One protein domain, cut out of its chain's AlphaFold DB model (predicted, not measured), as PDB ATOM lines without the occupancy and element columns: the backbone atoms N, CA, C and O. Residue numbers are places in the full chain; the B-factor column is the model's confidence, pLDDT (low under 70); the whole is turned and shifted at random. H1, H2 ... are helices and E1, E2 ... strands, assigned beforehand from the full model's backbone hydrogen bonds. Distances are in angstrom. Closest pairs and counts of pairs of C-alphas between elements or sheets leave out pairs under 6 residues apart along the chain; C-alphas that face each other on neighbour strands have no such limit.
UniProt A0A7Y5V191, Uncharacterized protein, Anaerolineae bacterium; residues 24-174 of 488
ATOM      1  N   LEU A  24     107.058 197.645 193.828       58.25
ATOM      2  CA  LEU A  24     107.904 197.084 192.764       58.25
ATOM      3  C   LEU A  24     109.384 197.458 192.928       58.25
ATOM      4  O   LEU A  24     110.247 196.618 192.692       58.25
ATOM      5  N   GLY A  25     109.687 198.684 193.368       64.81
ATOM      6  CA  GLY A  25     111.056 199.121 193.654       64.81
ATOM      7  C   GLY A  25     111.673 198.400 194.855       64.81
ATOM      8  O   GLY A  25     112.821 197.974 194.787       64.81
ATOM      9  N   VAL A  26     110.902 198.196 195.927       72.88
ATOM     10  CA  VAL A  26     111.327 197.430 197.111       72.88
ATOM     11  C   VAL A  26     111.501 195.951 196.767       72.88
ATOM     12  O   VAL A  26     112.531 195.379 197.110       72.88
ATOM     13  N   VAL A  27     110.565 195.344 196.029       70.81
ATOM     14  CA  VAL A  27     110.685 193.953 195.553       70.81
ATOM     15  C   VAL A  27     111.878 193.792 194.607       70.81
ATOM     16  O   VAL A  27     112.626 192.827 194.734       70.81
ATOM     17  N   GLY A  28     112.113 194.745 193.701       70.25
ATOM     18  CA  GLY A  28     113.276 194.753 192.811       70.25
ATOM     19  C   GLY A  28     114.600 194.903 193.565       70.25
ATOM     20  O   GLY A  28     115.527 194.135 193.321       70.25
ATOM     21  N   ALA A  29     114.678 195.816 194.536       72.25
ATOM     22  CA  ALA A  29     115.854 195.988 195.389       72.25
ATOM     23  C   ALA A  29     116.116 194.759 196.274       72.25
ATOM     24  O   ALA A  29     117.262 194.343 196.407       72.25
ATOM     25  N   LEU A  30     115.068 194.137 196.826       76.50
ATOM     26  CA  LEU A  30     115.160 192.876 197.569       76.50
ATOM     27  C   LEU A  30     115.624 191.729 196.675       76.50
ATOM     28  O   LEU A  30     116.473 190.951 197.090       76.50
ATOM     29  N   THR A  31     115.127 191.641 195.443       71.56
ATOM     30  CA  THR A  31     115.525 190.595 194.490       71.56
ATOM     31  C   THR A  31     116.987 190.765 194.072       71.56
ATOM     32  O   THR A  31     117.730 189.790 194.039       71.56
ATOM     33  N   LEU A  32     117.434 192.003 193.831       72.75
ATOM     34  CA  LEU A  32     118.841 192.313 193.565       72.75
ATOM     35  C   LEU A  32     119.730 192.033 194.781       72.75
ATOM     36  O   LEU A  32     120.787 191.433 194.625       72.75
ATOM     37  N   ALA A  33     119.305 192.414 195.988       73.88
ATOM     38  CA  ALA A  33     120.055 192.159 197.217       73.88
ATOM     39  C   ALA A  33     120.157 190.658 197.533       73.88
ATOM     40  O   ALA A  33     121.233 190.179 197.876       73.88
ATOM     41  N   LEU A  34     119.068 189.900 197.369       73.50
ATOM     42  CA  LEU A  34     119.048 188.443 197.532       73.50
ATOM     43  C   LEU A  34     119.893 187.749 196.456       73.50
ATOM     44  O   LEU A  34     120.663 186.846 196.779       73.50
ATOM     45  N   GLY A  35     119.818 188.208 195.203       72.75
ATOM     46  CA  GLY A  35     120.680 187.732 194.120       72.75
ATOM     47  C   GLY A  35     122.160 188.009 194.391       72.75
ATOM     48  O   GLY A  35     123.005 187.141 194.170       72.75
ATOM     49  N   TRP A  36     122.484 189.180 194.944       78.88
ATOM     50  CA  TRP A  36     123.850 189.553 195.312       78.88
ATOM     51  C   TRP A  36     124.372 188.755 196.513       78.88
ATOM     52  O   TRP A  36     125.503 188.284 196.476       78.88
ATOM     53  N   LEU A  37     123.551 188.529 197.544       78.62
ATOM     54  CA  LEU A  37     123.900 187.677 198.689       78.62
ATOM     55  C   LEU A  37     124.121 186.216 198.275       78.62
ATOM     56  O   LEU A  37     125.077 185.593 198.737       78.62
ATOM     57  N   SER A  38     123.288 185.686 197.374       79.00
ATOM     58  CA  SER A  38     123.505 184.365 196.774       79.00
ATOM     59  C   SER A  38     124.836 184.319 196.020       79.00
ATOM     60  O   SER A  38     125.662 183.450 196.291       79.00
ATOM     61  N   SER A  39     125.087 185.315 195.163       84.12
ATOM     62  CA  SER A  39     126.325 185.428 194.379       84.12
ATOM     63  C   SER A  39     127.566 185.571 195.267       84.12
ATOM     64  O   SER A  39     128.613 185.002 194.970       84.12
ATOM     65  N   LEU A  40     127.463 186.293 196.387       90.00
ATOM     66  CA  LEU A  40     128.534 186.408 197.375       90.00
ATOM     67  C   LEU A  40     128.806 185.062 198.052       90.00
ATOM     68  O   LEU A  40     129.962 184.699 198.246       90.00
ATOM     69  N   GLY A  41     127.759 184.301 198.377       90.31
ATOM     70  CA  GLY A  41     127.902 182.937 198.874       90.31
ATOM     71  C   GLY A  41     128.592 182.016 197.862       90.31
ATOM     72  O   GLY A  41     129.465 181.243 198.251       90.31
ATOM     73  N   ASP A  42     128.229 182.109 196.576       91.62
ATOM     74  CA  ASP A  42     128.840 181.324 195.489       91.62
ATOM     75  C   ASP A  42     130.319 181.666 195.332       91.62
ATOM     76  O   ASP A  42     131.173 180.783 195.235       91.62
ATOM     77  N   TYR A  43     130.621 182.962 195.361       92.38
ATOM     78  CA  TYR A  43     131.975 183.479 195.302       92.38
ATOM     79  C   TYR A  43     132.820 182.986 196.483       92.38
ATOM     80  O   TYR A  43     133.894 182.429 196.273       92.38
ATOM     81  N   LEU A  44     132.330 183.133 197.721       94.31
ATOM     82  CA  LEU A  44     133.052 182.700 198.922       94.31
ATOM     83  C   LEU A  44     133.292 181.188 198.938       94.31
ATOM     84  O   LEU A  44     134.385 180.759 199.306       94.31
ATOM     85  N   LEU A  45     132.305 180.394 198.505       94.31
ATOM     86  CA  LEU A  45     132.460 178.950 198.351       94.31
ATOM     87  C   LEU A  45     133.611 178.639 197.390       94.31
ATOM     88  O   LEU A  45     134.567 177.977 197.781       94.31
ATOM     89  N   ASN A  46     133.558 179.152 196.159       93.81
ATOM     90  CA  ASN A  46     134.540 178.815 195.127       93.81
ATOM     91  C   ASN A  46     135.945 179.354 195.438       93.81
ATOM     92  O   ASN A  46     136.926 178.651 195.217       93.81
ATOM     93  N   VAL A  47     136.068 180.546 196.029       93.56
ATOM     94  CA  VAL A  47     137.360 181.050 196.529       93.56
ATOM     95  C   VAL A  47     137.908 180.150 197.635       93.56
ATOM     96  O   VAL A  47     139.099 179.839 197.634       93.56
ATOM     97  N   GLY A  48     137.054 179.690 198.554       94.69
ATOM     98  CA  GLY A  48     137.435 178.729 199.589       94.69
ATOM     99  C   GLY A  48     137.935 177.406 199.004       94.69
ATOM    100  O   GLY A  48     138.943 176.876 199.466       94.69
ATOM    101  N   LEU A  49     137.290 176.909 197.946       93.94
ATOM    102  CA  LEU A  49     137.702 175.700 197.231       93.94
ATOM    103  C   LEU A  49     139.062 175.859 196.534       93.94
ATOM    104  O   LEU A  49     139.932 175.000 196.687       93.94
ATOM    105  N   VAL A  50     139.286 176.984 195.849       92.62
ATOM    106  CA  VAL A  50     140.592 177.323 195.255       92.62
ATOM    107  C   VAL A  50     141.678 177.419 196.332       92.62
ATOM    108  O   VAL A  50     142.789 176.919 196.145       92.62
ATOM    109  N   ALA A  51     141.366 178.026 197.480       93.94
ATOM    110  CA  ALA A  51     142.294 178.137 198.602       93.94
ATOM    111  C   ALA A  51     142.644 176.767 199.217       93.94
ATOM    112  O   ALA A  51     143.792 176.545 199.602       93.94
ATOM    113  N   ALA A  52     141.668 175.859 199.300       94.00
ATOM    114  CA  ALA A  52     141.819 174.546 199.923       94.00
ATOM    115  C   ALA A  52     142.581 173.529 199.057       94.00
ATOM    116  O   ALA A  52     143.247 172.662 199.616       94.00
ATOM    117  N   GLN A  53     142.497 173.629 197.724       93.19
ATOM    118  CA  GLN A  53     143.160 172.696 196.803       93.19
ATOM    119  C   GLN A  53     144.273 173.355 195.968       93.19
ATOM    120  O   GLN A  53     145.426 173.290 196.397       93.19
ATOM    121  N   PRO A  54     144.016 174.007 194.812       92.12
ATOM    122  CA  PRO A  54     145.087 174.431 193.906       92.12
ATOM    123  C   PRO A  54     146.055 175.440 194.541       92.12
ATOM    124  O   PRO A  54     147.244 175.417 194.233       92.12
ATOM    125  N   TYR A  55     145.597 176.298 195.461       93.75
ATOM    126  CA  TYR A  55     146.491 177.196 196.202       93.75
ATOM    127  C   TYR A  55     147.393 176.441 197.186       93.75
ATOM    128  O   TYR A  55     148.592 176.721 197.265       93.75
ATOM    129  N   ALA A  56     146.830 175.483 197.927       94.88
ATOM    130  CA  ALA A  56     147.573 174.662 198.879       94.88
ATOM    131  C   ALA A  56     148.627 173.802 198.161       94.88
ATOM    132  O   ALA A  56     149.793 173.834 198.549       94.88
ATOM    133  N   ILE A  57     148.249 173.167 197.045       95.31
ATOM    134  CA  ILE A  57     149.163 172.452 196.143       95.31
ATOM    135  C   ILE A  57     150.301 173.369 195.697       95.31
ATOM    136  O   ILE A  57     151.473 173.021 195.819       95.31
ATOM    137  N   ALA A  58     149.981 174.571 195.211       95.19
ATOM    138  CA  ALA A  58     150.996 175.494 194.720       95.19
ATOM    139  C   ALA A  58     151.978 175.940 195.816       95.19
ATOM    140  O   ALA A  58     153.163 176.136 195.544       95.19
ATOM    141  N   ARG A  59     151.503 176.102 197.058       95.75
ATOM    142  CA  ARG A  59     152.353 176.428 198.212       95.75
ATOM    143  C   ARG A  59     153.296 175.277 198.549       95.75
ATOM    144  O   ARG A  59     154.476 175.526 198.789       95.75
ATOM    145  N   ASP A  60     152.797 174.051 198.543       96.38
ATOM    146  CA  ASP A  60     153.598 172.887 198.908       96.38
ATOM    147  C   ASP A  60     154.616 172.568 197.795       96.38
ATOM    148  O   ASP A  60     155.794 172.361 198.080       96.38
ATOM    149  N   LEU A  61     154.236 172.709 196.519       96.06
ATOM    150  CA  LEU A  61     155.165 172.648 195.381       96.06
ATOM    151  C   LEU A  61     156.194 173.791 195.375       96.06
ATOM    152  O   LEU A  61     157.334 173.597 194.952       96.06
ATOM    153  N   ARG A  62     155.854 174.987 195.872       96.06
ATOM    154  CA  ARG A  62     156.837 176.069 196.079       96.06
ATOM    155  C   ARG A  62     157.896 175.688 197.112       96.06
ATOM    156  O   ARG A  62     159.041 176.108 196.979       96.06
ATOM    157  N   ALA A  63     157.516 174.914 198.122       95.75
ATOM    158  CA  ALA A  63     158.431 174.395 199.131       95.75
ATOM    159  C   ALA A  63     159.147 173.103 198.694       95.75
ATOM    160  O   ALA A  63     160.021 172.633 199.424       95.75
ATOM    161  N   TYR A  64     158.812 172.534 197.527       96.69
ATOM    162  CA  TYR A  64     159.436 171.306 197.040       96.69
ATOM    163  C   TYR A  64     160.953 171.511 196.847       96.69
ATOM    164  O   TYR A  64     161.333 172.496 196.196       96.69
ATOM    165  N   PRO A  65     161.812 170.630 197.410       95.44
ATOM    166  CA  PRO A  65     163.259 170.854 197.458       95.44
ATOM    167  C   PRO A  65     163.925 170.899 196.085       95.44
ATOM    168  O   PRO A  65     164.799 171.734 195.854       95.44
ATOM    169  N   ASP A  66     163.513 170.016 195.176       96.06
ATOM    170  CA  ASP A  66     164.077 169.967 193.833       96.06
ATOM    171  C   ASP A  66     163.387 170.991 192.928       96.06
ATOM    172  O   ASP A  66     162.236 170.839 192.522       96.06
ATOM    173  N   ARG A  67     164.106 172.072 192.622       94.38
ATOM    174  CA  ARG A  67     163.595 173.172 191.798       94.38
ATOM    175  C   ARG A  67     163.699 172.909 190.297       94.38
ATOM    176  O   ARG A  67     163.149 173.702 189.534       94.38
ATOM    177  N   ALA A  68     164.396 171.849 189.887       95.69
ATOM    178  CA  ALA A  68     164.469 171.417 188.495       95.69
ATOM    179  C   ALA A  68     163.311 170.483 188.109       95.69
ATOM    180  O   ALA A  68     163.086 170.279 186.918       95.69
ATOM    181  N   ALA A  69     162.569 169.971 189.098       96.69
ATOM    182  CA  ALA A  69     161.451 169.068 188.880       96.69
ATOM    183  C   ALA A  69     160.379 169.674 187.960       96.69
ATOM    184  O   ALA A  69     159.949 170.824 188.130       96.69
ATOM    185  N   ARG A  70     159.906 168.861 187.015       96.38
ATOM    186  CA  ARG A  70     158.775 169.150 186.135       96.38
ATOM    187  C   ARG A  70     157.504 168.533 186.701       96.38
ATOM    188  O   ARG A  70     157.457 167.344 187.000       96.38
ATOM    189  N   VAL A  71     156.443 169.333 186.779       96.31
ATOM    190  CA  VAL A  71     155.158 168.899 187.343       96.31
ATOM    191  C   VAL A  71     154.074 168.883 186.274       96.31
ATOM    192  O   VAL A  71     153.747 169.930 185.714       96.31
ATOM    193  N   ALA A  72     153.487 167.722 185.999       95.75
ATOM    194  CA  ALA A  72     152.272 167.636 185.200       95.75
ATOM    195  C   ALA A  72     151.070 168.185 185.969       95.75
ATOM    196  O   ALA A  72     150.887 167.860 187.137       95.75
ATOM    197  N   VAL A  73     150.260 169.026 185.333       93.06
ATOM    198  CA  VAL A  73     149.139 169.737 185.961       93.06
ATOM    199  C   VAL A  73     147.915 169.740 185.052       93.06
ATOM    200  O   VAL A  73     148.046 169.951 183.850       93.06
ATOM    201  N   HIS A  74     146.731 169.534 185.633       82.81
ATOM    202  CA  HIS A  74     145.449 169.582 184.917       82.81
ATOM    203  C   HIS A  74     144.902 171.012 184.795       82.81
ATOM    204  O   HIS A  74     144.533 171.446 183.712       82.81
ATOM    205  N   ASP A  75     144.902 171.785 185.884       70.69
ATOM    206  CA  ASP A  75     144.420 173.170 185.876       70.69
ATOM    207  C   ASP A  75     145.591 174.146 185.962       70.69
ATOM    208  O   ASP A  75     146.133 174.448 187.035       70.69
ATOM    209  N   VAL A  76     146.003 174.661 184.805       63.25
ATOM    210  CA  VAL A  76     147.051 175.677 184.750       63.25
ATOM    211  C   VAL A  76     146.553 177.068 185.091       63.25
ATOM    212  O   VAL A  76     145.481 177.519 184.702       63.25
ATOM    213  N   GLY A  77     147.406 177.783 185.813       74.19
ATOM    214  CA  GLY A  77     147.177 179.154 186.231       74.19
ATOM    215  C   GLY A  77     147.809 179.360 187.591       74.19
ATOM    216  O   GLY A  77     148.960 179.781 187.685       74.19
ATOM    217  N   LEU A  78     147.085 178.993 188.648       84.44
ATOM    218  CA  LEU A  78     147.529 179.233 190.018       84.44
ATOM    219  C   LEU A  78     148.753 178.393 190.397       84.44
ATOM    220  O   LEU A  78     149.714 178.941 190.936       84.44
ATOM    221  N   ILE A  79     148.743 177.095 190.074       88.50
ATOM    222  CA  ILE A  79     149.862 176.191 190.375       88.50
ATOM    223  C   ILE A  79     151.111 176.646 189.628       88.50
ATOM    224  O   ILE A  79     152.126 176.924 190.257       88.50
ATOM    225  N   ARG A  80     151.028 176.848 188.308       86.00
ATOM    226  CA  ARG A  80     152.159 177.343 187.511       86.00
ATOM    227  C   ARG A  80     152.697 178.694 188.003       86.00
ATOM    228  O   ARG A  80     153.914 178.879 188.072       86.00
ATOM    229  N   TYR A  81     151.816 179.638 188.332       87.06
ATOM    230  CA  TYR A  81     152.216 180.981 188.755       87.06
ATOM    231  C   TYR A  81     152.854 180.991 190.149       87.06
ATOM    232  O   TYR A  81     153.864 181.659 190.364       87.06
ATOM    233  N   LEU A  82     152.288 180.249 191.107       91.56
ATOM    234  CA  LEU A  82     152.736 180.296 192.496       91.56
ATOM    235  C   LEU A  82     153.792 179.243 192.837       91.56
ATOM    236  O   LEU A  82     154.653 179.551 193.660       91.56
ATOM    237  N   ALA A  83     153.771 178.050 192.246       91.62
ATOM    238  CA  ALA A  83     154.711 176.985 192.597       91.62
ATOM    239  C   ALA A  83     156.154 177.318 192.204       91.62
ATOM    240  O   ALA A  83     157.080 176.882 192.878       91.62
ATOM    241  N   GLY A  84     156.361 178.093 191.132       90.31
ATOM    242  CA  GLY A  84     157.699 178.445 190.643       90.31
ATOM    243  C   GLY A  84     158.515 177.245 190.139       90.31
ATOM    244  O   GLY A  84     159.741 177.288 190.220       90.31
ATOM    245  N   LEU A  85     157.845 176.175 189.701       92.94
ATOM    246  CA  LEU A  85     158.421 175.005 189.024       92.94
ATOM    247  C   LEU A  85     158.059 175.036 187.532       92.94
ATOM    248  O   LEU A  85     157.134 175.756 187.130       92.94
ATOM    249  N   ASP A  86     158.779 174.258 186.725       92.81
ATOM    250  CA  ASP A  86     158.360 173.973 185.352       92.81
ATOM    251  C   ASP A  86     157.089 173.113 185.379       92.81
ATOM    252  O   ASP A  86     156.977 172.186 186.185       92.81
ATOM    253  N   THR A  87     156.118 173.423 184.520       93.44
ATOM    254  CA  THR A  87     154.860 172.666 184.477       93.44
ATOM    255  C   THR A  87     154.579 172.121 183.098       93.44
ATOM    256  O   THR A  87     154.637 172.856 182.111       93.44
ATOM    257  N   LEU A  88     154.157 170.864 183.068       94.75
ATOM    258  CA  LEU A  88     153.551 170.225 181.918       94.75
ATOM    259  C   LEU A  88     152.026 170.314 182.051       94.75
ATOM    260  O   LEU A  88     151.416 169.622 182.851       94.75
ATOM    261  N   ASP A  89     151.404 171.183 181.279       93.69
ATOM    262  CA  ASP A  89     149.950 171.315 181.241       93.69
ATOM    263  C   ASP A  89     149.332 170.209 180.392       93.69
ATOM    264  O   ASP A  89     149.437 170.251 179.166       93.69
ATOM    265  N   ILE A  90     148.693 169.234 181.033       92.81
ATOM    266  CA  ILE A  90     148.152 168.058 180.337       92.81
ATOM    267  C   ILE A  90     146.817 168.345 179.633       92.81
ATOM    268  O   ILE A  90     146.409 167.565 178.778       92.81
ATOM    269  N   VAL A  91     146.160 169.471 179.941       90.12
ATOM    270  CA  VAL A  91     144.963 169.942 179.221       90.12
ATOM    271  C   VAL A  91     145.360 170.737 177.974       90.12
ATOM    272  O   VAL A  91     144.668 170.704 176.956       90.12
ATOM    273  N   GLY A  92     146.500 171.430 178.029       90.25
ATOM    274  CA  GLY A  92     147.120 172.090 176.880       90.25
ATOM    275  C   GLY A  92     146.705 173.536 176.638       90.25
ATOM    276  O   GLY A  92     146.742 174.009 175.503       90.25
ATOM    277  N   LEU A  93     146.359 174.265 177.698       87.75
ATOM    278  CA  LEU A  93     146.174 175.718 177.647       87.75
ATOM    279  C   LEU A  93     147.517 176.460 177.508       87.75
ATOM    280  O   LEU A  93     147.573 177.553 176.946       87.75
ATOM    281  N   THR A  94     148.600 175.877 178.025       89.44
ATOM    282  CA  THR A  94     149.940 176.489 178.078       89.44
ATOM    283  C   THR A  94     151.058 175.594 177.550       89.44
ATOM    284  O   THR A  94     152.129 176.105 177.225       89.44
ATOM    285  N   THR A  95     150.831 174.283 177.420       92.75
ATOM    286  CA  THR A  95     151.794 173.355 176.807       92.75
ATOM    287  C   THR A  95     151.418 173.090 175.348       92.75
ATOM    288  O   THR A  95     150.347 172.535 175.091       92.75
ATOM    289  N   PRO A  96     152.276 173.454 174.375       91.25
ATOM    290  CA  PRO A  96     152.028 173.168 172.964       91.25
ATOM    291  C   PRO A  96     151.833 171.669 172.704       91.25
ATOM    292  O   PRO A  96     152.580 170.844 173.221       91.25
ATOM    293  N   GLY A  97     150.837 171.324 171.886       90.19
ATOM    294  CA  GLY A  97     150.529 169.941 171.499       90.19
ATOM    295  C   GLY A  97     149.643 169.168 172.484       90.19
ATOM    296  O   GLY A  97     148.849 168.346 172.041       90.19
ATOM    297  N   ALA A  98     149.676 169.479 173.784       94.00
ATOM    298  CA  ALA A  98     148.927 168.732 174.805       94.00
ATOM    299  C   ALA A  98     147.400 168.750 174.594       94.00
ATOM    300  O   ALA A  98     146.732 167.741 174.801       94.00
ATOM    301  N   ALA A  99     146.844 169.858 174.085       94.94
ATOM    302  CA  ALA A  99     145.406 169.978 173.813       94.94
ATOM    303  C   ALA A  99     144.898 168.955 172.786       94.94
ATOM    304  O   ALA A  99     143.710 168.643 172.726       94.94
ATOM    305  N   ASP A 100     145.787 168.445 171.943       94.81
ATOM    306  CA  ASP A 100     145.444 167.453 170.941       94.81
ATOM    307  C   ASP A 100     145.260 166.063 171.551       94.81
ATOM    308  O   ASP A 100     144.264 165.392 171.275       94.81
ATOM    309  N   TYR A 101     146.160 165.695 172.461       96.12
ATOM    310  CA  TYR A 101     146.051 164.489 173.273       96.12
ATOM    311  C   TYR A 101     144.838 164.575 174.213       96.12
ATOM    312  O   TYR A 101     144.010 163.667 174.223       96.12
ATOM    313  N   TRP A 102     144.628 165.714 174.889       93.94
ATOM    314  CA  TRP A 102     143.466 165.942 175.761       93.94
ATOM    315  C   TRP A 102     142.121 165.690 175.063       93.94
ATOM    316  O   TRP A 102     141.237 165.022 175.602       93.94
ATOM    317  N   ARG A 103     141.957 166.184 173.827       93.38
ATOM    318  CA  ARG A 103     140.717 166.009 173.048       93.38
ATOM    319  C   ARG A 103     140.452 164.564 172.623       93.38
ATOM    320  O   ARG A 103     139.306 164.247 172.311       93.38
ATOM    321  N   ASN A 104     141.474 163.711 172.598       94.69
ATOM    322  CA  ASN A 104     141.331 162.295 172.263       94.69
ATOM    323  C   ASN A 104     141.009 161.422 173.483       94.69
ATOM    324  O   ASN A 104     140.608 160.274 173.305       94.69
ATOM    325  N   GLY A 105     141.086 161.962 174.701       94.94
ATOM    326  CA  GLY A 105     140.702 161.266 175.925       94.94
ATOM    327  C   GLY A 105     141.891 160.751 176.743       94.94
ATOM    328  O   GLY A 105     143.042 161.065 176.442       94.94
ATOM    329  N   PRO A 106     141.613 160.003 177.822       95.06
ATOM    330  CA  PRO A 106     142.602 159.674 178.839       95.06
ATOM    331  C   PRO A 106     143.725 158.766 178.337       95.06
ATOM    332  O   PRO A 106     144.833 158.928 178.827       95.06
ATOM    333  N   GLY A 107     143.480 157.881 177.361       96.69
ATOM    334  CA  GLY A 107     144.542 157.073 176.745       96.69
ATOM    335  C   GLY A 107     145.625 157.944 176.134       96.69
ATOM    336  O   GLY A 107     146.773 157.890 176.549       96.69
ATOM    337  N   SER A 108     145.222 158.869 175.263       97.62
ATOM    338  CA  SER A 108     146.150 159.835 174.671       97.62
ATOM    339  C   SER A 108     146.802 160.751 175.714       97.62
ATOM    340  O   SER A 108     147.961 161.123 175.578       97.62
ATOM    341  N   VAL A 109     146.096 161.148 176.775       96.81
ATOM    342  CA  VAL A 109     146.732 161.931 177.852       96.81
ATOM    343  C   VAL A 109     147.806 161.115 178.577       96.81
ATOM    344  O   VAL A 109     148.845 161.680 178.915       96.81
ATOM    345  N   GLY A 110     147.574 159.818 178.790       96.88
ATOM    346  CA  GLY A 110     148.565 158.881 179.318       96.88
ATOM    347  C   GLY A 110     149.811 158.835 178.439       96.88
ATOM    348  O   GLY A 110     150.880 159.191 178.928       96.88
ATOM    349  N   GLU A 111     149.642 158.600 177.134       97.56
ATOM    350  CA  GLU A 111     150.735 158.628 176.145       97.56
ATOM    351  C   GLU A 111     151.527 159.934 176.172       97.56
ATOM    352  O   GLU A 111     152.758 159.969 176.180       97.56
ATOM    353  N   PHE A 112     150.828 161.065 176.276       97.25
ATOM    354  CA  PHE A 112     151.496 162.352 176.391       97.25
ATOM    355  C   PHE A 112     152.306 162.476 177.688       97.25
ATOM    356  O   PHE A 112     153.397 163.046 177.684       97.25
ATOM    357  N   ILE A 113     151.795 161.982 178.813       97.12
ATOM    358  CA  ILE A 113     152.515 161.999 180.089       97.12
ATOM    359  C   ILE A 113     153.740 161.079 180.018       97.12
ATOM    360  O   ILE A 113     154.825 161.499 180.432       97.12
ATOM    361  N   GLU A 114     153.597 159.889 179.436       96.12
ATOM    362  CA  GLU A 114     154.696 158.965 179.167       96.12
ATOM    363  C   GLU A 114     155.775 159.597 178.297       96.12
ATOM    364  O   GLU A 114     156.943 159.611 178.669       96.12
ATOM    365  N   LEU A 115     155.413 160.218 177.178       95.12
ATOM    366  CA  LEU A 115     156.377 160.863 176.289       95.12
ATOM    367  C   LEU A 115     157.160 161.984 176.992       95.12
ATOM    368  O   LEU A 115     158.316 162.271 176.670       95.12
ATOM    369  N   ARG A 116     156.521 162.680 177.936       96.31
ATOM    370  CA  ARG A 116     157.066 163.893 178.567       96.31
ATOM    371  C   ARG A 116     157.777 163.638 179.893       96.31
ATOM    372  O   ARG A 116     158.477 164.557 180.343       96.31
ATOM    373  N   ARG A 117     157.589 162.452 180.486       96.81
ATOM    374  CA  ARG A 117     158.200 161.960 181.735       96.81
ATOM    375  C   ARG A 117     158.324 163.051 182.817       96.81
ATOM    376  O   ARG A 117     159.439 163.447 183.155       96.81
ATOM    377  N   PRO A 118     157.212 163.627 183.316       97.38
ATOM    378  CA  PRO A 118     157.266 164.574 184.430       97.38
ATOM    379  C   PRO A 118     157.753 163.888 185.718       97.38
ATOM    380  O   PRO A 118     157.475 162.715 185.948       97.38
ATOM    381  N   ASP A 119     158.423 164.627 186.598       98.12
ATOM    382  CA  ASP A 119     158.877 164.098 187.893       98.12
ATOM    383  C   ASP A 119     157.720 163.935 188.887       98.12
ATOM    384  O   ASP A 119     157.769 163.095 189.785       98.12
ATOM    385  N   LEU A 120     156.687 164.770 188.744       97.69
ATOM    386  CA  LEU A 120     155.502 164.794 189.595       97.69
ATOM    387  C   LEU A 120     154.234 164.985 188.762       97.69
ATOM    388  O   LEU A 120     154.248 165.676 187.744       97.69
ATOM    389  N   ILE A 121     153.110 164.479 189.260       96.50
ATOM    390  CA  ILE A 121     151.768 164.787 188.762       96.50
ATOM    391  C   ILE A 121     151.002 165.500 189.874       96.50
ATOM    392  O   ILE A 121     150.773 164.939 190.938       96.50
ATOM    393  N   ALA A 122     150.604 166.747 189.641       94.88
ATOM    394  CA  ALA A 122     149.732 167.519 190.513       94.88
ATOM    395  C   ALA A 122     148.372 167.704 189.831       94.88
ATOM    396  O   ALA A 122     148.161 168.626 189.041       94.88
ATOM    397  N   SER A 123     147.460 166.777 190.100       91.94
ATOM    398  CA  SER A 123     146.207 166.649 189.362       91.94
ATOM    399  C   SER A 123     145.097 166.089 190.250       91.94
ATOM    400  O   SER A 123     145.314 165.661 191.389       91.94
ATOM    401  N   TYR A 124     143.884 166.084 189.708       87.38
ATOM    402  CA  TYR A 124     142.793 165.287 190.245       87.38
ATOM    403  C   TYR A 124     143.171 163.800 190.188       87.38
ATOM    404  O   TYR A 124     143.833 163.362 189.247       87.38
ATOM    405  N   GLY A 125     142.757 163.038 191.206       81.88
ATOM    406  CA  GLY A 125     142.797 161.573 191.170       81.88
ATOM    407  C   GLY A 125     141.744 161.043 190.194       81.88
ATOM    408  O   GLY A 125     141.719 161.410 189.025       81.88
ATOM    409  N   VAL A 126     140.770 160.273 190.683       78.81
ATOM    410  CA  VAL A 126     139.666 159.749 189.846       78.81
ATOM    411  C   VAL A 126     138.755 160.823 189.215       78.81
ATOM    412  O   VAL A 126     137.862 160.500 188.431       78.81
ATOM    413  N   GLY A 127     138.950 162.108 189.529       76.50
ATOM    414  CA  GLY A 127     138.141 163.199 188.983       76.50
ATOM    415  C   GLY A 127     136.670 163.108 189.411       76.50
ATOM    416  O   GLY A 127     136.341 162.598 190.483       76.50
ATOM    417  N   HIS A 128     135.763 163.517 188.524       70.06
ATOM    418  CA  HIS A 128     134.330 163.204 188.615       70.06
ATOM    419  C   HIS A 128     133.990 161.747 188.218       70.06
ATOM    420  O   HIS A 128     132.834 161.448 187.926       70.06
ATOM    421  N   GLY A 129     134.978 160.845 188.157       66.56
ATOM    422  CA  GLY A 129     134.814 159.477 187.648       66.56
ATOM    423  C   GLY A 129     134.756 159.390 186.118       66.56
ATOM    424  O   GLY A 129     134.364 158.366 185.569       66.56
ATOM    425  N   LEU A 130     135.125 160.468 185.419       67.62
ATOM    426  CA  LEU A 130     135.100 160.571 183.963       67.62
ATOM    427  C   LEU A 130     136.538 160.719 183.449       67.62
ATOM    428  O   LEU A 130     137.099 161.811 183.457       67.62
ATOM    429  N   GLY A 131     137.147 159.619 183.006       80.88
ATOM    430  CA  GLY A 131     138.406 159.642 182.253       80.88
ATOM    431  C   GLY A 131     139.674 159.652 183.111       80.88
ATOM    432  O   GLY A 131     140.511 158.776 182.956       80.88
ATOM    433  N   LEU A 132     139.818 160.578 184.062       86.50
ATOM    434  CA  LEU A 132     141.046 160.661 184.881       86.50
ATOM    435  C   LEU A 132     141.278 159.435 185.778       86.50
ATOM    436  O   LEU A 132     142.418 159.149 186.129       86.50
ATOM    437  N   GLY A 133     140.221 158.673 186.082       89.75
ATOM    438  CA  GLY A 133     140.337 157.369 186.742       89.75
ATOM    439  C   GLY A 133     141.272 156.404 186.008       89.75
ATOM    440  O   GLY A 133     142.061 155.744 186.665       89.75
ATOM    441  N   TYR A 134     141.281 156.417 184.668       93.81
ATOM    442  CA  TYR A 134     142.196 155.587 183.874       93.81
ATOM    443  C   TYR A 134     143.667 155.880 184.186       93.81
ATOM    444  O   TYR A 134     144.467 154.963 184.243       93.81
ATOM    445  N   LEU A 135     144.026 157.144 184.433       94.81
ATOM    446  CA  LEU A 135     145.398 157.517 184.793       94.81
ATOM    447  C   LEU A 135     145.682 157.210 186.268       94.81
ATOM    448  O   LEU A 135     146.733 156.667 186.602       94.81
ATOM    449  N   ALA A 136     144.735 157.542 187.149       93.50
ATOM    450  CA  ALA A 136     144.878 157.383 188.594       93.50
ATOM    451  C   ALA A 136     144.918 155.916 189.062       93.50
ATOM    452  O   ALA A 136     145.384 155.650 190.166       93.50
ATOM    453  N   GLU A 137     144.431 154.982 188.244       94.25
ATOM    454  CA  GLU A 137     144.484 153.530 188.477       94.25
ATOM    455  C   GLU A 137     145.820 152.889 188.048       94.25
ATOM    456  O   GLU A 137     145.967 151.672 188.140       94.25
ATOM    457  N   THR A 138     146.794 153.686 187.597       96.50
ATOM    458  CA  THR A 138     148.117 153.216 187.148       96.50
ATOM    459  C   THR A 138     149.251 153.783 187.995       96.50
ATOM    460  O   THR A 138     149.072 154.691 188.815       96.50
ATOM    461  N   ASP A 139     150.458 153.301 187.726       96.88
ATOM    462  CA  ASP A 139     151.695 153.750 188.348       96.88
ATOM    463  C   ASP A 139     152.078 155.199 187.996       96.88
ATOM    464  O   ASP A 139     152.977 155.761 188.627       96.88
ATOM    465  N   LEU A 140     151.349 155.877 187.098       97.06
ATOM    466  CA  LEU A 140     151.416 157.340 186.983       97.06
ATOM    467  C   LEU A 140     151.110 158.038 188.323       97.06
ATOM    468  O   LEU A 140     151.657 159.104 188.608       97.06
ATOM    469  N   TYR A 141     150.271 157.429 189.166       96.06
ATOM    470  CA  TYR A 141     149.861 157.949 190.474       96.06
ATOM    471  C   TYR A 141     150.431 157.120 191.648       96.06
ATOM    472  O   TYR A 141     149.885 157.162 192.750       96.06
ATOM    473  N   ALA A 142     151.539 156.393 191.429       96.00
ATOM    474  CA  ALA A 142     152.074 155.378 192.344       96.00
ATOM    475  C   ALA A 142     152.309 155.852 193.791       96.00
ATOM    476  O   ALA A 142     151.835 155.217 194.735       96.00
ATOM    477  N   GLU A 143     153.043 156.952 193.996       97.25
ATOM    478  CA  GLU A 143     153.364 157.444 195.341       97.25
ATOM    479  C   GLU A 143     152.663 158.785 195.626       97.25
ATOM    480  O   GLU A 143     153.075 159.825 195.098       97.25
ATOM    481  N   PRO A 144     151.624 158.820 196.483       96.62
ATOM    482  CA  PRO A 144     150.996 160.069 196.898       96.62
ATOM    483  C   PRO A 144     151.889 160.822 197.894       96.62
ATOM    484  O   PRO A 144     152.134 160.361 199.007       96.62
ATOM    485  N   LEU A 145     152.332 162.024 197.522       97.25
ATOM    486  CA  LEU A 145     153.147 162.901 198.374       97.25
ATOM    487  C   LEU A 145     152.293 163.826 199.241       97.25
ATOM    488  O   LEU A 145     152.657 164.144 200.371       97.25
ATOM    489  N   ALA A 146     151.166 164.285 198.697       96.38
ATOM    490  CA  ALA A 146     150.196 165.111 199.402       96.38
ATOM    491  C   ALA A 146     148.813 164.980 198.762       96.38
ATOM    492  O   ALA A 146     148.696 164.847 197.545       96.38
ATOM    493  N   THR A 147     147.759 165.071 199.572       95.62
ATOM    494  CA  THR A 147     146.362 165.018 199.120       95.62
ATOM    495  C   THR A 147     145.550 166.131 199.762       95.62
ATOM    496  O   THR A 147     145.672 166.387 200.961       95.62
ATOM    497  N   TYR A 148     144.675 166.749 198.978       94.50
ATOM    498  CA  TYR A 148     143.861 167.894 199.365       94.50
ATOM    499  C   TYR A 148     142.401 167.571 199.066       94.50
ATOM    500  O   TYR A 148     141.970 167.575 197.910       94.50
ATOM    501  N   THR A 149     141.639 167.273 200.117       94.19
ATOM    502  CA  THR A 149     140.238 166.855 200.010       94.19
ATOM    503  C   THR A 149     139.310 167.930 200.553       94.19
ATOM    504  O   THR A 149     139.545 168.502 201.617       94.19
ATOM    505  N   VAL A 150     138.227 168.184 199.825       92.19
ATOM    506  CA  VAL A 150     137.107 169.023 200.254       92.19
ATOM    507  C   VAL A 150     135.850 168.167 200.355       92.19
ATOM    508  O   VAL A 150     135.705 167.169 199.657       92.19
ATOM    509  N   SER A 151     134.914 168.551 201.219       91.25
ATOM    510  CA  SER A 151     133.614 167.884 201.323       91.25
ATOM    511  C   SER A 151     132.510 168.872 200.991       91.25
ATOM    512  O   SER A 151     132.297 169.843 201.715       91.25
ATOM    513  N   LEU A 152     131.817 168.619 199.881       89.94
ATOM    514  CA  LEU A 152     130.689 169.421 199.423       89.94
ATOM    515  C   LEU A 152     129.377 168.716 199.753       89.94
ATOM    516  O   LEU A 152     129.146 167.580 199.327       89.94
ATOM    517  N   ASN A 153     128.502 169.404 200.487       91.25
ATOM    518  CA  ASN A 153     127.148 168.917 200.738       91.25
ATOM    519  C   ASN A 153     126.262 169.034 199.475       91.25
ATOM    520  O   ASN A 153     126.663 169.607 198.458       91.25
ATOM    521  N   ALA A 154     125.041 168.490 199.537       91.75
ATOM    522  CA  ALA A 154     124.112 168.461 198.401       91.75
ATOM    523  C   ALA A 154     123.721 169.858 197.876       91.75
ATOM    524  O   ALA A 154     123.424 169.999 196.694       91.75
ATOM    525  N   GLU A 155     123.758 170.888 198.725       90.75
ATOM    526  CA  GLU A 155     123.442 172.271 198.347       90.75
ATOM    527  C   GLU A 155     124.645 172.994 197.727       90.75
ATOM    528  O   GLU A 155     124.485 173.839 196.849       90.75
ATOM    529  N   GLN A 156     125.862 172.673 198.171       91.44
ATOM    530  CA  GLN A 156     127.100 173.289 197.693       91.44
ATOM    531  C   GLN A 156     127.575 172.687 196.370       91.44
ATOM    532  O   GLN A 156     128.148 173.399 195.548       91.44
ATOM    533  N   ARG A 157     127.346 171.389 196.145       90.00
ATOM    534  CA  ARG A 157     127.855 170.672 194.967       90.00
ATOM    535  C   ARG A 157     127.414 171.291 193.627       90.00
ATOM    536  O   ARG A 157     128.288 171.477 192.788       90.00
ATOM    537  N   PRO A 158     126.146 171.707 193.423       90.19
ATOM    538  CA  PRO A 158     125.724 172.382 192.188       90.19
ATOM    539  C   PRO A 158     126.300 173.795 192.004       90.19
ATOM    540  O   PRO A 158     126.193 174.364 190.922       90.19
ATOM    541  N   ARG A 159     126.867 174.383 193.064       91.25
ATOM    542  CA  ARG A 159     127.425 175.746 193.087       91.25
ATOM    543  C   ARG A 159     128.948 175.754 192.919       91.25
ATOM    544  O   ARG A 159     129.546 176.823 192.784       91.25
ATOM    545  N   ASN A 160     129.583 174.582 192.959       90.25
ATOM    546  CA  ASN A 160     131.001 174.423 192.670       90.25
ATOM    547  C   ASN A 160     131.238 174.551 191.162       90.25
ATOM    548  O   ASN A 160     130.715 173.769 190.373       90.25
ATOM    549  N   VAL A 161     132.066 175.518 190.793       87.56
ATOM    550  CA  VAL A 161     132.570 175.719 189.430       87.56
ATOM    551  C   VAL A 161     134.098 175.753 189.387       87.56
ATOM    552  O   VAL A 161     134.675 175.927 188.321       87.56
ATOM    553  N   ALA A 162     134.753 175.636 190.546       86.31
ATOM    554  CA  ALA A 162     136.189 175.815 190.694       86.31
ATOM    555  C   ALA A 162     136.979 174.502 190.673       86.31
ATOM    556  O   ALA A 162     138.159 174.538 190.349       86.31
ATOM    557  N   LEU A 163     136.369 173.376 191.062       87.25
ATOM    558  CA  LEU A 163     137.060 172.089 191.177       87.25
ATOM    559  C   LEU A 163     136.361 170.994 190.375       87.25
ATOM    560  O   LEU A 163     135.152 170.806 190.525       87.25
ATOM    561  N   ALA A 164     137.140 170.204 189.637       81.38
ATOM    562  CA  ALA A 164     136.668 169.031 188.902       81.38
ATOM    563  C   ALA A 164     136.600 167.731 189.740       81.38
ATOM    564  O   ALA A 164     136.280 166.666 189.215       81.38
ATOM    565  N   ALA A 165     136.935 167.772 191.037       86.44
ATOM    566  CA  ALA A 165     136.757 166.650 191.964       86.44
ATOM    567  C   ALA A 165     136.873 167.082 193.430       86.44
ATOM    568  O   ALA A 165     137.458 168.118 193.752       86.44
ATOM    569  N   ASP A 166     136.399 166.215 194.326       89.25
ATOM    570  CA  ASP A 166     136.501 166.407 195.776       89.25
ATOM    571  C   ASP A 166     137.955 166.235 196.281       89.25
ATOM    572  O   ASP A 166     138.291 166.766 197.339       89.25
ATOM    573  N   THR A 167     138.839 165.574 195.517       91.00
ATOM    574  CA  THR A 167     140.256 165.356 195.876       91.00
ATOM    575  C   THR A 167     141.208 165.682 194.721       91.00
ATOM    576  O   THR A 167     141.026 165.207 193.598       91.00
ATOM    577  N   GLN A 168     142.268 166.426 195.037       92.31
ATOM    578  CA  GLN A 168     143.484 166.564 194.229       92.31
ATOM    579  C   GLN A 168     144.699 166.114 195.035       92.31
ATOM    580  O   GLN A 168     144.657 166.106 196.267       92.31
ATOM    581  N   GLY A 169     145.795 165.787 194.363       94.31
ATOM    582  CA  GLY A 169     147.031 165.422 195.039       94.31
ATOM    583  C   GLY A 169     148.273 165.735 194.226       94.31
ATOM    584  O   GLY A 169     148.189 166.142 193.070       94.31
ATOM    585  N   ILE A 170     149.417 165.554 194.878       96.75
ATOM    586  CA  ILE A 170     150.744 165.537 194.269       96.75
ATOM    587  C   ILE A 170     151.222 164.093 194.346       96.75
ATOM    588  O   ILE A 170     151.299 163.532 195.438       96.75
ATOM    589  N   TYR A 171     151.548 163.514 193.202       97.56
ATOM    590  CA  TYR A 171     151.937 162.122 193.050       97.56
ATOM    591  C   TYR A 171     153.306 162.046 192.386       97.56
ATOM    592  O   TYR A 171     153.632 162.881 191.538       97.56
ATOM    593  N   ARG A 172     154.104 161.049 192.760       98.12
ATOM    594  CA  ARG A 172     155.323 160.680 192.046       98.12
ATOM    595  C   ARG A 172     155.038 159.434 191.192       98.12
ATOM    596  O   ARG A 172     154.664 158.410 191.767       98.12
ATOM    597  N   PRO A 173     155.198 159.520 189.859       98.19
ATOM    598  CA  PRO A 173     155.053 158.371 188.970       98.19
ATOM    599  C   PRO A 173     156.133 157.312 189.192       98.19
ATOM    600  O   PRO A 173     157.287 157.644 189.479       98.19
ATOM    601  N   HIS A 174     155.790 156.048 188.957       97.00
ATOM    602  CA  HIS A 174     156.748 154.969 188.732       97.00
ATOM    603  C   HIS A 174     156.729 154.559 187.256       97.00
ATOM    604  O   HIS A 174     155.716 154.128 186.719       97.00
TER     605      HIS A 174
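This is residues 24 to 174 of the 488 residues of an uncharacterized protein of Anaerolineae bacterium (UniProt A0A7Y5V191). A compact head is built on a twisted sheet of five strands, with H2 and H3 packed on one face, while H5 and H6 only graze the sheet and H4, not on the sheet, folds back on H5 as a helical hairpin. From this head the long helix H1 sticks out as an arm, its residues 24 to 38 standing free. The printed part has 151 residues, with six named helices and five named strands in the order H1 H2 E1 H3 E2 H4 H5 E3 H6 E4 E5, of mixed class. The sheet is mixed, in the order E2 E1 E3 E5 E4. The whole is only just loose, close to compact, with a radius of gyration of the C-alphas of 18.0 A, and elongated, spanning 63 by 33 by 28 A.

The strands are E1, residues 70 to 73, 9.7 A; E2, residues 86 to 89, 9.7 A; E3, residues 120 to 124, 12.7 A; E4, residues 143 to 149, 16.8 A; and E5, residues 167 to 172, 16.2 A, which ends with C-alpha 172 at (155.323, 160.680, 192.046). H1, residues 24 to 52, is 41.3 A long, from C-alpha 24 at (107.904, 197.084, 192.764) to C-alpha 52 at (141.819, 174.546, 199.923). The other helices are H2, residues 54 to 62, 12.1 A; H3, residues 78 to 83; H4, residues 98 to 104; H5, residues 106 to 116, 15.1 A; and H6, residues 132 to 136.

E2 and E1 are parallel, with N 73 and O 88 2.8 A apart, within hydrogen-bond range. E1 and E3 are parallel, N 72 and O 120 at 2.8 A. E3 and E5 are antiparallel, N 121 and O 171 at 2.8 A. E5 and E4, a hairpin, are antiparallel, N 145 and O 170 at 2.8 A. E1, H3, E2 is a strand-helix-strand unit, two parallel neighbour strands with a helix between, with a right-handed crossover; E2, H4 H5, E3 and E3, H6, E4 are split units, with E1 and E5 between their strands, also right-handed. H2 and H3 are on the same face of the sheet, two layers, at heights over the sheet of 8.9 A and 9.3 A; they touch at a shallow tilt of 22 degrees, the same way, the closest C-alphas being those of Arg 62 and Ala 83, 4.2 A apart. H4 and H5, a helical hairpin, touch, the C-alphas of Tyr 101 and Ser 108 being closest at 4.9 A. H5 touches H6, with the C-alphas of Pro 106 and Leu 132 closest at 6.3 A. H1 is only just not on the sheet, with 4 pairs of C-alphas within 10 A. In H1, H2, H3, H5 and H6 every O i to N i+4 pair is within hydrogen-bond range; in H4, 2 of 3 are.

The C-alphas of Leu 24 and His 174, the two farthest apart, are 64.6 A apart. The printed part has no cut. The link E4 to E5, residues 150 to 166, is long. The mean pLDDT of the printed part is 89.9, and residues 24 to 25, 76 and 129 to 130 are under 70.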